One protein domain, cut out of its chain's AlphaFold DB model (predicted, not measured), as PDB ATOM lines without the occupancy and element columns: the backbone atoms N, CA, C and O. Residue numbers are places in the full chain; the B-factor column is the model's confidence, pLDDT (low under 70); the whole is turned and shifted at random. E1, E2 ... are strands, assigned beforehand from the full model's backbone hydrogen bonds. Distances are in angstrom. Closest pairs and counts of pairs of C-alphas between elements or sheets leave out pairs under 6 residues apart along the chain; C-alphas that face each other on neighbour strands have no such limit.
ATOM      1  N   PHE A 256       7.492  65.522 107.060       91.88
ATOM      2  CA  PHE A 256       6.225  64.810 107.230       91.88
ATOM      3  C   PHE A 256       6.239  63.905 108.466       91.88
ATOM      4  O   PHE A 256       7.256  63.714 109.130       91.88
ATOM      5  N   THR A 257       5.074  63.354 108.803       90.12
ATOM      6  CA  THR A 257       4.936  62.361 109.877       90.12
ATOM      7  C   THR A 257       4.217  61.132 109.354       90.12
ATOM      8  O   THR A 257       3.344  61.243 108.490       90.12
ATOM      9  N   LEU A 258       4.579  59.977 109.906       88.06
ATOM     10  CA  LEU A 258       3.939  58.696 109.642       88.06
ATOM     11  C   LEU A 258       3.156  58.237 110.874       88.06
ATOM     12  O   LEU A 258       3.560  58.490 112.015       88.06
ATOM     13  N   ARG A 259       2.050  57.535 110.644       86.00
ATOM     14  CA  ARG A 259       1.260  56.858 111.674       86.00
ATOM     15  C   ARG A 259       1.305  55.362 111.462       86.00
ATOM     16  O   ARG A 259       1.174  54.892 110.336       86.00
ATOM     17  N   ALA A 260       1.458  54.629 112.557       85.81
ATOM     18  CA  ALA A 260       1.292  53.187 112.523       85.81
ATOM     19  C   ALA A 260      -0.196  52.825 112.369       85.81
ATOM     20  O   ALA A 260      -1.055  53.531 112.904       85.81
ATOM     21  N   PRO A 261      -0.508  51.718 111.682       78.00
ATOM     22  CA  PRO A 261      -1.866  51.230 111.562       78.00
ATOM     23  C   PRO A 261      -2.322  50.608 112.890       78.00
ATOM     24  O   PRO A 261      -1.517  50.206 113.735       78.00
ATOM     25  N   GLY A 262      -3.636  50.481 113.062       80.94
ATOM     26  CA  GLY A 262      -4.232  49.866 114.246       80.94
ATOM     27  C   GLY A 262      -4.402  50.842 115.410       80.94
ATOM     28  O   GLY A 262      -4.663  52.027 115.224       80.94
ATOM     29  N   THR A 263      -4.325  50.333 116.640       83.31
ATOM     30  CA  THR A 263      -4.737  51.110 117.819       83.31
ATOM     31  C   THR A 263      -3.653  52.044 118.350       83.31
ATOM     32  O   THR A 263      -3.988  52.941 119.106       83.31
ATOM     33  N   ALA A 264      -2.380  51.862 117.982       90.31
ATOM     34  CA  ALA A 264      -1.246  52.642 118.486       90.31
ATOM     35  C   ALA A 264      -0.687  53.576 117.395       90.31
ATOM     36  O   ALA A 264       0.344  53.266 116.806       90.31
ATOM     37  N   PRO A 265      -1.340  54.708 117.084       88.94
ATOM     38  CA  PRO A 265      -1.088  55.421 115.835       88.94
ATOM     39  C   PRO A 265       0.183  56.276 115.837       88.94
ATOM     40  O   PRO A 265       0.553  56.820 114.800       88.94
ATOM     41  N   HIS A 266       0.830  56.481 116.984       90.94
ATOM     42  CA  HIS A 266       1.945  57.417 117.091       90.94
ATOM     43  C   HIS A 266       3.281  56.698 116.988       90.94
ATOM     44  O   HIS A 266       3.508  55.725 117.697       90.94
ATOM     45  N   LEU A 267       4.183  57.205 116.149       91.12
ATOM     46  CA  LEU A 267       5.555  56.713 116.081       91.12
ATOM     47  C   LEU A 267       6.474  57.516 117.005       91.12
ATOM     48  O   LEU A 267       6.356  58.739 117.116       91.12
ATOM     49  N   THR A 268       7.395  56.818 117.658       92.56
ATOM     50  CA  THR A 268       8.447  57.401 118.496       92.56
ATOM     51  C   THR A 268       9.700  56.527 118.474       92.56
ATOM     52  O   THR A 268       9.674  55.418 117.940       92.56
ATOM     53  N   THR A 269      10.785  57.017 119.063       92.38
ATOM     54  CA  THR A 269      12.034  56.266 119.213       92.38
ATOM     55  C   THR A 269      12.017  55.508 120.540       92.38
ATOM     56  O   THR A 269      11.801  56.091 121.603       92.38
ATOM     57  N   GLY A 270      12.204  54.194 120.475       89.00
ATOM     58  CA  GLY A 270      12.294  53.286 121.614       89.00
ATOM     59  C   GLY A 270      13.739  52.974 122.011       89.00
ATOM     60  O   GLY A 270      14.669  53.715 121.699       89.00
ATOM     61  N   ALA A 271      13.924  51.853 122.712       88.38
ATOM     62  CA  ALA A 271      15.256  51.328 123.008       88.38
ATOM     63  C   ALA A 271      16.007  50.963 121.716       88.38
ATOM     64  O   ALA A 271      15.383  50.587 120.720       88.38
ATOM     65  N   ASP A 272      17.337  51.069 121.758       88.31
ATOM     66  CA  ASP A 272      18.239  50.773 120.635       88.31
ATOM     67  C   ASP A 272      17.867  51.522 119.345       88.31
ATOM     68  O   ASP A 272      17.989  50.995 118.241       88.31
ATOM     69  N   ASP A 273      17.357  52.748 119.498       93.44
ATOM     70  CA  ASP A 273      16.920  53.626 118.414       93.44
ATOM     71  C   ASP A 273      15.804  53.048 117.517       93.44
ATOM     72  O   ASP A 273      15.520  53.586 116.444       93.44
ATOM     73  N   ALA A 274      15.120  51.981 117.943       92.38
ATOM     74  CA  ALA A 274      14.026  51.383 117.183       92.38
ATOM     75  C   ALA A 274      12.840  52.351 117.050       92.38
ATOM     76  O   ALA A 274      12.395  52.939 118.034       92.38
ATOM     77  N   ILE A 275      12.267  52.470 115.854       92.56
ATOM     78  CA  ILE A 275      11.024  53.213 115.639       92.56
ATOM     79  C   ILE A 275       9.862  52.305 116.040       92.56
ATOM     80  O   ILE A 275       9.670  51.222 115.485       92.56
ATOM     81  N   VAL A 276       9.089  52.741 117.033       91.62
ATOM     82  CA  VAL A 276       8.017  51.953 117.650       91.62
ATOM     83  C   VAL A 276       6.690  52.702 117.646       91.62
ATOM     84  O   VAL A 276       6.647  53.931 117.719       91.62
ATOM     85  N   ALA A 277       5.601  51.939 117.584       91.38
ATOM     86  CA  ALA A 277       4.234  52.436 117.652       91.38
ATOM     87  C   ALA A 277       3.748  52.521 119.109       91.38
ATOM     88  O   ALA A 277       3.881  51.563 119.874       91.38
ATOM     89  N   VAL A 278       3.154  53.651 119.498       92.44
ATOM     90  CA  VAL A 278       2.622  53.900 120.842       92.44
ATOM     91  C   VAL A 278       1.212  54.492 120.802       92.44
ATOM     92  O   VAL A 278       0.821  55.217 119.888       92.44
ATOM     93  N   GLN A 279       0.429  54.148 121.826       93.31
ATOM     94  CA  GLN A 279      -0.962  54.584 122.004       93.31
ATOM     95  C   GLN A 279      -1.066  56.066 122.353       93.31
ATOM     96  O   GLN A 279      -1.858  56.806 121.781       93.31
ATOM     97  N   GLN A 280      -0.271  56.492 123.334       93.31
ATOM     98  CA  GLN A 280      -0.283  57.861 123.826       93.31
ATOM     99  C   GLN A 280       0.641  58.708 122.972       93.31
ATOM    100  O   GLN A 280       1.769  58.304 122.689       93.31
ATOM    101  N   ARG A 281       0.167  59.893 122.583       91.19
ATOM    102  CA  ARG A 281       0.969  60.833 121.806       91.19
ATOM    103  C   ARG A 281       2.234  61.205 122.597       91.19
ATOM    104  O   ARG A 281       2.099  61.739 123.699       91.19
ATOM    105  N   PRO A 282       3.437  60.960 122.055       89.94
ATOM    106  CA  PRO A 282       4.674  61.400 122.687       89.94
ATOM    107  C   PRO A 282       4.760  62.931 122.754       89.94
ATOM    108  O   PRO A 282       4.123  63.628 121.961       89.94
ATOM    109  N   GLY A 283       5.573  63.449 123.681       88.12
ATOM    110  CA  GLY A 283       5.865  64.885 123.766       88.12
ATOM    111  C   GLY A 283       6.575  65.412 122.516       88.12
ATOM    112  O   GLY A 283       6.199  66.462 122.001       88.12
ATOM    113  N   ASP A 284       7.510  64.620 121.982       85.50
ATOM    114  CA  ASP A 284       8.235  64.907 120.746       85.50
ATOM    115  C   ASP A 284       7.707  64.029 119.606       85.50
ATOM    116  O   ASP A 284       7.645  62.804 119.710       85.50
ATOM    117  N   THR A 285       7.292  64.655 118.506       86.44
ATOM    118  CA  THR A 285       6.792  63.929 117.330       86.44
ATOM    119  C   THR A 285       7.963  63.510 116.444       86.44
ATOM    120  O   THR A 285       8.813  64.340 116.131       86.44
ATOM    121  N   LEU A 286       7.984  62.248 116.002       92.06
ATOM    122  CA  LEU A 286       8.937  61.778 114.999       92.06
ATOM    123  C   LEU A 286       8.602  62.409 113.639       92.06
ATOM    124  O   LEU A 286       7.649  62.000 112.975       92.06
ATOM    125  N   VAL A 287       9.368  63.431 113.264       93.88
ATOM    126  CA  VAL A 287       9.284  64.109 111.966       93.88
ATOM    127  C   VAL A 287      10.353  63.534 111.048       93.88
ATOM    128  O   VAL A 287      11.488  63.335 111.480       93.88
ATOM    129  N   LEU A 288       9.972  63.259 109.805       95.25
ATOM    130  CA  LEU A 288      10.827  62.671 108.787       95.25
ATOM    131  C   LEU A 288      11.013  63.633 107.619       95.25
ATOM    132  O   LEU A 288      10.052  64.252 107.171       95.25
ATOM    133  N   ASP A 289      12.228  63.683 107.094       96.31
ATOM    134  CA  ASP A 289      12.560  64.303 105.817       96.31
ATOM    135  C   ASP A 289      12.912  63.208 104.808       96.31
ATOM    136  O   ASP A 289      13.659  62.277 105.124       96.31
ATOM    137  N   ALA A 290      12.375  63.309 103.591       96.81
ATOM    138  CA  ALA A 290      12.697  62.400 102.498       96.81
ATOM    139  C   ALA A 290      13.719  63.031 101.548       96.81
ATOM    140  O   ALA A 290      13.638  64.203 101.193       96.81
ATOM    141  N   THR A 291      14.688  62.233 101.105       97.25
ATOM    142  CA  THR A 291      15.624  62.607 100.041       97.25
ATOM    143  C   THR A 291      15.568  61.561  98.940       97.25
ATOM    144  O   THR A 291      15.807  60.381  99.192       97.25
ATOM    145  N   ALA A 292      15.263  61.992  97.715       97.25
ATOM    146  CA  ALA A 292      15.293  61.124  96.547       97.25
ATOM    147  C   ALA A 292      16.714  60.607  96.283       97.25
ATOM    148  O   ALA A 292      17.680  61.375  96.253       97.25
ATOM    149  N   VAL A 293      16.831  59.306  96.041       96.75
ATOM    150  CA  VAL A 293      18.079  58.631  95.674       96.75
ATOM    151  C   VAL A 293      17.832  57.669  94.511       96.75
ATOM    152  O   VAL A 293      16.698  57.425  94.101       96.75
ATOM    153  N   ALA A 294      18.900  57.106  93.943       94.38
ATOM    154  CA  ALA A 294      18.746  56.073  92.924       94.38
ATOM    155  C   ALA A 294      18.003  54.857  93.510       94.38
ATOM    156  O   ALA A 294      18.478  54.245  94.465       94.38
ATOM    157  N   GLY A 295      16.852  54.514  92.925       90.94
ATOM    158  CA  GLY A 295      16.044  53.361  93.332       90.94
ATOM    159  C   GLY A 295      15.094  53.594  94.511       90.94
ATOM    160  O   GLY A 295      14.557  52.614  95.015       90.94
ATOM    161  N   GLY A 296      14.881  54.841  94.956       95.56
ATOM    162  CA  GLY A 296      13.894  55.148  95.995       95.56
ATOM    163  C   GLY A 296      14.186  56.438  96.762       95.56
ATOM    164  O   GLY A 296      14.616  57.442  96.193       95.56
ATOM    165  N   VAL A 297      13.970  56.400  98.072       97.19
ATOM    166  CA  VAL A 297      14.199  57.502  99.010       97.19
ATOM    167  C   VAL A 297      15.030  57.046 100.201       97.19
ATOM    168  O   VAL A 297      14.953  55.901 100.636       97.19
ATOM    169  N   THR A 298      15.797  57.960 100.780       97.31
ATOM    170  CA  THR A 298      16.307  57.817 102.146       97.31
ATOM    171  C   THR A 298      15.517  58.736 103.059       97.31
ATOM    172  O   THR A 298      15.244  59.877 102.679       97.31
ATOM    173  N   LEU A 299      15.171  58.260 104.251       96.75
ATOM    174  CA  LEU A 299      14.471  59.058 105.257       96.75
ATOM    175  C   LEU A 299      15.428  59.439 106.387       96.75
ATOM    176  O   LEU A 299      16.335  58.671 106.713       96.75
ATOM    177  N   ALA A 300      15.216  60.598 107.000       97.12
ATOM    178  CA  ALA A 300      15.963  61.047 108.172       97.12
ATOM    179  C   ALA A 300      15.035  61.698 109.200       97.12
ATOM    180  O   ALA A 300      14.060  62.340 108.826       97.12
ATOM    181  N   ALA A 301      15.354  61.548 110.484       95.56
ATOM    182  CA  ALA A 301      14.754  62.297 111.580       95.56
ATOM    183  C   ALA A 301      15.826  63.212 112.183       95.56
ATOM    184  O   ALA A 301      16.687  62.761 112.941       95.56
ATOM    185  N   GLY A 302      15.805  64.495 111.816       93.81
ATOM    186  CA  GLY A 302      16.888  65.416 112.161       93.81
ATOM    187  C   GLY A 302      18.196  65.028 111.466       93.81
ATOM    188  O   GLY A 302      18.251  64.950 110.243       93.81
ATOM    189  N   ASP A 303      19.257  64.796 112.237       94.06
ATOM    190  CA  ASP A 303      20.575  64.379 111.739       94.06
ATOM    191  C   ASP A 303      20.748  62.853 111.642       94.06
ATOM    192  O   ASP A 303      21.760  62.376 111.126       94.06
ATOM    193  N   ARG A 304      19.761  62.079 112.107       97.00
ATOM    194  CA  ARG A 304      19.792  60.615 112.120       97.00
ATOM    195  C   ARG A 304      19.058  60.038 110.917       97.00
ATOM    196  O   ARG A 304      17.921  60.407 110.632       97.00
ATOM    197  N   ALA A 305      19.675  59.076 110.246       97.44
ATOM    198  CA  ALA A 305      19.078  58.361 109.127       97.44
ATOM    199  C   ALA A 305      18.111  57.268 109.601       97.44
ATOM    200  O   ALA A 305      18.336  56.630 110.626       97.44
ATOM    201  N   VAL A 306      17.066  56.992 108.825       96.00
ATOM    202  CA  VAL A 306      16.221  55.809 109.011       96.00
ATOM    203  C   VAL A 306      16.897  54.602 108.363       96.00
ATOM    204  O   VAL A 306      17.332  54.648 107.208       96.00
ATOM    205  N   THR A 307      16.966  53.504 109.107       94.88
ATOM    206  CA  THR A 307      17.534  52.229 108.670       94.88
ATOM    207  C   THR A 307      16.564  51.077 108.917       94.88
ATOM    208  O   THR A 307      15.711  51.159 109.803       94.88
ATOM    209  N   VAL A 308      16.684  50.007 108.130       91.69
ATOM    210  CA  VAL A 308      15.914  48.769 108.300       91.69
ATOM    211  C   VAL A 308      16.788  47.754 109.032       91.69
ATOM    212  O   VAL A 308      17.879  47.405 108.581       91.69
ATOM    213  N   LEU A 309      16.317  47.286 110.184       86.94
ATOM    214  CA  LEU A 309      16.961  46.232 110.958       86.94
ATOM    215  C   LEU A 309      16.801  44.872 110.263       86.94
ATOM    216  O   LEU A 309      15.906  44.672 109.447       86.94
ATOM    217  N   ALA A 310      17.629  43.893 110.635       83.94
ATOM    218  CA  ALA A 310      17.579  42.545 110.053       83.94
ATOM    219  C   ALA A 310      16.225  41.828 110.247       83.94
ATOM    220  O   ALA A 310      15.891  40.924 109.487       83.94
ATOM    221  N   ASP A 311      15.446  42.231 111.255       81.56
ATOM    222  CA  ASP A 311      14.092  41.733 111.517       81.56
ATOM    223  C   ASP A 311      12.991  42.513 110.769       81.56
ATOM    224  O   ASP A 311      11.810  42.214 110.926       81.56
ATOM    225  N   GLY A 312      13.367  43.500 109.948       82.38
ATOM    226  CA  GLY A 312      12.466  44.328 109.146       82.38
ATOM    227  C   GLY A 312      11.902  45.553 109.841       82.38
ATOM    228  O   GLY A 312      11.176  46.316 109.207       82.38
ATOM    229  N   ARG A 313      12.221  45.777 111.118       86.31
ATOM    230  CA  ARG A 313      11.775  46.983 111.819       86.31
ATOM    231  C   ARG A 313      12.600  48.196 111.410       86.31
ATOM    232  O   ARG A 313      13.787  48.090 111.112       86.31
ATOM    233  N   LEU A 314      11.973  49.366 111.453       91.62
ATOM    234  CA  LEU A 314      12.660  50.641 111.276       91.62
ATOM    235  C   LEU A 314      13.402  51.050 112.554       91.62
ATOM    236  O   LEU A 314      12.917  50.819 113.662       91.62
ATOM    237  N   ALA A 315      14.546  51.704 112.396       94.19
ATOM    238  CA  ALA A 315      15.316  52.319 113.473       94.19
ATOM    239  C   ALA A 315      16.009  53.600 112.992       94.19
ATOM    240  O   ALA A 315      16.128  53.834 111.788       94.19
ATOM    241  N   LEU A 316      16.487  54.419 113.925       96.38
ATOM    242  CA  LEU A 316      17.373  55.541 113.633       96.38
ATOM    243  C   LEU A 316      18.837  55.096 113.722       96.38
ATOM    244  O   LEU A 316      19.253  54.450 114.674       96.38
ATOM    245  N   GLY A 317      19.667  55.500 112.770       94.75
ATOM    246  CA  GLY A 317      21.085  55.152 112.684       94.75
ATOM    247  C   GLY A 317      21.877  56.190 111.897       94.75
ATOM    248  O   GLY A 317      21.362  57.260 111.582       94.75
ATOM    249  N   ASP A 318      23.126  55.867 111.566       93.50
ATOM    250  CA  ASP A 318      24.012  56.771 110.815       93.50
ATOM    251  C   ASP A 318      24.042  56.459 109.311       93.50
ATOM    252  O   ASP A 318      24.415  57.297 108.495       93.50
ATOM    253  N   THR A 319      23.667  55.233 108.927       94.50
ATOM    254  CA  THR A 319      23.652  54.781 107.529       94.50
ATOM    255  C   THR A 319      22.208  54.616 107.061       94.50
ATOM    256  O   THR A 319      21.504  53.765 107.611       94.50
ATOM    257  N   PRO A 320      21.749  55.399 106.068       95.81
ATOM    258  CA  PRO A 320      20.387  55.284 105.573       95.81
ATOM    259  C   PRO A 320      20.182  53.973 104.818       95.81
ATOM    260  O   PRO A 320      21.052  53.528 104.067       95.81
ATOM    261  N   THR A 321      18.994  53.394 104.966       95.50
ATOM    262  CA  THR A 321      18.501  52.372 104.037       95.50
ATOM    263  C   THR A 321      17.694  53.047 102.930       95.50
ATOM    264  O   THR A 321      16.866  53.911 103.215       95.50
ATOM    265  N   THR A 322      17.917  52.656 101.672       96.69
ATOM    266  CA  THR A 322      17.046  53.079 100.567       96.69
ATOM    267  C   THR A 322      15.712  52.347 100.664       96.69
ATOM    268  O   THR A 322      15.657  51.115 100.611       96.69
ATOM    269  N   LEU A 323      14.645  53.123 100.796       95.69
ATOM    270  CA  LEU A 323      13.263  52.679 100.886       95.69
ATOM    271  C   LEU A 323      12.500  53.074  99.625       95.69
ATOM    272  O   LEU A 323      12.878  54.006  98.922       95.69
ATOM    273  N   VAL A 324      11.389  52.402  99.374       95.56
ATOM    274  CA  VAL A 324      10.367  52.844  98.429       95.56
ATOM    275  C   VAL A 324       9.107  53.131  99.231       95.56
ATOM    276  O   VAL A 324       8.708  52.324 100.074       95.56
ATOM    277  N   LEU A 325       8.527  54.306  99.000       94.38
ATOM    278  CA  LEU A 325       7.223  54.689  99.522       94.38
ATOM    279  C   LEU A 325       6.255  54.634  98.348       94.38
ATOM    280  O   LEU A 325       6.444  55.387  97.402       94.38
ATOM    281  N   THR A 326       5.263  53.757  98.395       92.81
ATOM    282  CA  THR A 326       4.254  53.623  97.336       92.81
ATOM    283  C   THR A 326       2.895  54.020  97.894       92.81
ATOM    284  O   THR A 326       2.536  53.597  98.992       92.81
ATOM    285  N   GLU A 327       2.160  54.861  97.175       91.25
ATOM    286  CA  GLU A 327       0.812  55.294  97.547       91.25
ATOM    287  C   GLU A 327      -0.150  54.091  97.598       91.25
ATOM    288  O   GLU A 327      -0.062  53.181  96.779       91.25
ATOM    289  N   ALA A 328      -0.979  54.013  98.641       87.38
ATOM    290  CA  ALA A 328      -1.782  52.824  98.951       87.38
ATOM    291  C   ALA A 328      -3.296  53.100  99.028       87.38
ATOM    292  O   ALA A 328      -4.056  52.212  99.418       87.38
ATOM    293  N   GLY A 329      -3.727  54.312  98.689       85.62
ATOM    294  CA  GLY A 329      -5.073  54.836  98.865       85.62
ATOM    295  C   GLY A 329      -5.316  55.441 100.246       85.62
ATOM    296  O   GLY A 329      -4.697  55.057 101.245       85.62
ATOM    297  N   GLY A 330      -6.254  56.391 100.329       80.00
ATOM    298  CA  GLY A 330      -6.757  56.928 101.603       80.00
ATOM    299  C   GLY A 330      -5.686  57.594 102.480       80.00
ATOM    300  O   GLY A 330      -5.756  57.537 103.709       80.00
ATOM    301  N   GLY A 331      -4.644  58.168 101.863       81.31
ATOM    302  CA  GLY A 331      -3.511  58.787 102.563       81.31
ATOM    303  C   GLY A 331      -2.534  57.790 103.202       81.31
ATOM    304  O   GLY A 331      -1.730  58.172 104.065       81.31
ATOM    305  N   LYS A 332      -2.598  56.511 102.815       86.38
ATOM    306  CA  LYS A 332      -1.701  55.449 103.283       86.38
ATOM    307  C   LYS A 332      -0.532  55.257 102.318       86.38
ATOM    308  O   LYS A 332      -0.633  55.523 101.126       86.38
ATOM    309  N   LEU A 333       0.578  54.754 102.848       88.94
ATOM    310  CA  LEU A 333       1.767  54.384 102.087       88.94
ATOM    311  C   LEU A 333       2.178  52.953 102.416       88.94
ATOM    312  O   LEU A 333       2.241  52.570 103.588       88.94
ATOM    313  N   HIS A 334       2.541  52.193 101.391       88.94
ATOM    314  CA  HIS A 334       3.366  51.004 101.521       88.94
ATOM    315  C   HIS A 334       4.832  51.420 101.636       88.94
ATOM    316  O   HIS A 334       5.350  52.141 100.787       88.94
ATOM    317  N   VAL A 335       5.510  50.955 102.686       90.88
ATOM    318  CA  VAL A 335       6.952  51.155 102.872       90.88
ATOM    319  C   VAL A 335       7.660  49.834 102.629       90.88
ATOM    320  O   VAL A 335       7.406  48.851 103.331       90.88
ATOM    321  N   THR A 336       8.573  49.808 101.662       92.38
ATOM    322  CA  THR A 336       9.381  48.625 101.341       92.38
ATOM    323  C   THR A 336      10.858  48.969 101.212       92.38
ATOM    324  O   THR A 336      11.236  50.130 101.056       92.38
ATOM    325  N   THR A 337      11.718  47.954 101.230       91.06
ATOM    326  CA  THR A 337      13.109  48.085 100.770       91.06
ATOM    327  C   THR A 337      13.172  48.396  99.269       91.06
ATOM    328  O   THR A 337      12.207  48.169  98.536       91.06
ATOM    329  N   ALA A 338      14.315  48.904  98.792       91.12
ATOM    330  CA  ALA A 338      14.531  49.256  97.379       91.12
ATOM    331  C   ALA A 338      14.275  48.105  96.384       91.12
ATOM    332  O   ALA A 338      13.816  48.327  95.266       91.12
ATOM    333  N   ASP A 339      14.557  46.869  96.790       88.06
ATOM    334  CA  ASP A 339      14.313  45.654  96.003       88.06
ATOM    335  C   ASP A 339      12.888  45.092  96.175       88.06
ATOM    336  O   ASP A 339      12.552  44.079  95.564       88.06
ATOM    337  N   ARG A 340      12.062  45.736  97.013       85.56
ATOM    338  CA  ARG A 340      10.708  45.326  97.410       85.56
ATOM    339  C   ARG A 340      10.615  43.916  98.011       85.56
ATOM    340  O   ARG A 340       9.520  43.371  98.115       85.56
ATOM    341  N   SER A 341      11.736  43.323  98.430       78.44
ATOM    342  CA  SER A 341      11.757  41.976  99.014       78.44
ATOM    343  C   SER A 341      11.219  41.945 100.446       78.44
ATOM    344  O   SER A 341      10.761  40.901 100.911       78.44
ATOM    345  N   GLN A 342      11.234  43.093 101.131       73.69
ATOM    346  CA  GLN A 342      10.782  43.227 102.504       73.69
ATOM    347  C   GLN A 342       9.775  44.370 102.643       73.69
ATOM    348  O   GLN A 342      10.093  45.542 102.429       73.69
ATOM    349  N   ALA A 343       8.552  44.012 103.040       75.06
ATOM    350  CA  ALA A 343       7.568  44.972 103.516       75.06
ATOM    351  C   ALA A 343       7.946  45.416 104.930       75.06
ATOM    352  O   ALA A 343       8.138  44.592 105.825       75.06
ATOM    353  N   VAL A 344       8.044  46.725 105.113       69.94
ATOM    354  CA  VAL A 344       8.418  47.357 106.380       69.94
ATOM    355  C   VAL A 344       7.170  47.865 107.117       69.94
ATOM    356  O   VAL A 344       7.149  47.918 108.346       69.94
ATOM    357  N   GLY A 345       6.086  48.159 106.386       62.28
ATOM    358  CA  GLY A 345       4.754  48.409 106.945       62.28
ATOM    359  C   GLY A 345       3.814  49.168 106.006       62.28
ATOM    360  O   GLY A 345       4.216  49.613 104.932       62.28
ATOM    361  N   ILE A 346       2.558  49.324 106.438       57.06
ATOM    362  CA  ILE A 346       1.617  50.327 105.914       57.06
ATOM    363  C   ILE A 346       1.588  51.469 106.922       57.06
ATOM    364  O   ILE A 346       1.497  51.196 108.114       57.06
ATOM    365  N   VAL A 347       1.659  52.719 106.478       67.50
ATOM    366  CA  VAL A 347       1.644  53.899 107.356       67.50
ATOM    367  C   VAL A 347       0.675  54.954 106.832       67.50
ATOM    368  O   VAL A 347       0.592  55.143 105.626       67.50
ATOM    369  N   GLU A 348      -0.048  55.660 107.705       62.34
ATOM    370  CA  GLU A 348      -0.846  56.829 107.286       62.34
ATOM    371  C   GLU A 348       0.036  58.079 107.346       62.34
ATOM    372  O   GLU A 348       0.662  58.342 108.379       62.34
ATOM    373  N   ALA A 349       0.094  58.873 106.280       48.53
ATOM    374  CA  ALA A 349       0.877  60.106 106.269       48.53
ATOM    375  C   ALA A 349      -0.009  61.341 106.511       48.53
ATOM    376  O   ALA A 349      -1.181  61.389 106.145       48.53
ATOM    377  N   ARG A 350       0.544  62.368 107.174       41.94
ATOM    378  CA  ARG A 350      -0.124  63.669 107.364       41.94
ATOM    379  C   ARG A 350       0.750  64.821 106.877       41.94
ATOM    380  O   ARG A 350       1.667  65.223 107.590       41.94
ATOM    381  N   SER A 351       0.397  65.377 105.721       36.53
ATOM    382  CA  SER A 351       0.795  66.700 105.209       36.53
ATOM    383  C   SER A 351       0.008  66.988 103.917       36.53
ATOM    384  O   SER A 351      -0.499  66.064 103.296       36.53
TER     385      SER A 351
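What this domain is: This is residues 256 to 351 of the 428 residues of the protein "GH43_C2 domain-containing protein" of Cellulomonas humilata (UniProt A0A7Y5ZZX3). Two twisted sheets of four strands each lie face to face as a sandwich, their strands crossed at 70 degrees, and a hairpin of two strands, E2 and E3, caps one end beside E1 of the one sheet and E7 of the other. One sheet runs E1, E10, E9, E8 and the other E4, E5, E6, E7; both are antiparallel throughout, and the chain enters the first sheet with E1 and returns to it only with E8, E9 and E10. The printed part has 96 residues with ten named strands, E1 to E10 in order along the chain, and no named helix; the class is all strand. The whole is compact, with a radius of gyration of the C-alphas of 12.4 A, and rounded, with spans of 36 by 31 by 25 A.

Where its parts are: Find C-alpha 257 at (4.936, 62.361, 109.877); there E1 begins, residues 257 to 259. Next come E2, residues 266 to 269, and E3, residues 275 to 278. Go on to C-alpha 289 at (12.560, 64.303, 105.817), where E4 begins; it holds residues 289 to 293 and is 12.9 A long from first to last C-alpha. E5, residues 296 to 301, measures 17.2 A, and E6, residues 304 to 308, 13.0 A. E7 holds residues 314 to 317. E8, residues 323 to 327, is 13.2 A long, and E9, residues 332 to 337, 16.7 A. E10, residues 343 to 350, is the longest strand by residues, with 20.6 A, and ends at C-alpha 350 at (-0.124, 63.669, 107.364).

How they stand to each other: Begin with the sheet that holds E1, an edge strand. Beside it you find E10, antiparallel, with N 259 and O 348 at 2.8 A. On E10 the pairing is staggered: residues 348 to 350 pair with E1 and residues 343 to 348 with E9. E9 and E10 form a hairpin, with N 333 and O 347 at 2.8 A. E8 and E9 form another, with N 324 and O 336 at 2.8 A, and E8 is the other edge strand. E8, E9 and E10 are a meander, each strand the antiparallel neighbour of the one before. From edge to edge of this strongly twisted sheet the strands' lines turn by 107 degrees. Now look at the second sheet, the meander E4, E5, E6, E7, which is only just strongly twisted, with C-alphas up to 4.2 A off its best plane. Its hairpins are E4 and E5, with N 291 and O 298 at 2.9 A; E5 and E6, with N 306 and O 299 at 2.8 A; and E6 and E7, with N 307 and O 315 at 2.8 A. The two sheets make the sandwich, two sheets face to face, 9.6 A centre to centre where they face each other. Between them, the closest C-alphas of E5 and E8 are those of Gly 296 and Val 324, 4.9 A apart. Last comes the hairpin E2 and E3, with N 278 and O 266 at 2.8 A. The closest C-alphas of E1 and E2 are those of Arg 259 and His 266, 5.5 A apart; those of E3 and E7 are Ile 275 and Ala 315, 4.9 A apart. E3 is apart from E8 and E9.

The domain as a whole: The two C-alphas farthest apart are those of Gln 280 and Ala 294, 36.3 A, while those of Phe 256 and Ser 351, the first and last printed, are 6.1 A apart. The printed part has no cut. No link is long; those from E1 to E2 and from E3 to E4 are short, and the other links are tight. The mean pLDDT of the printed part is 87.8, but residues 344 to 351 are under 70, and E10 has a mean of 61.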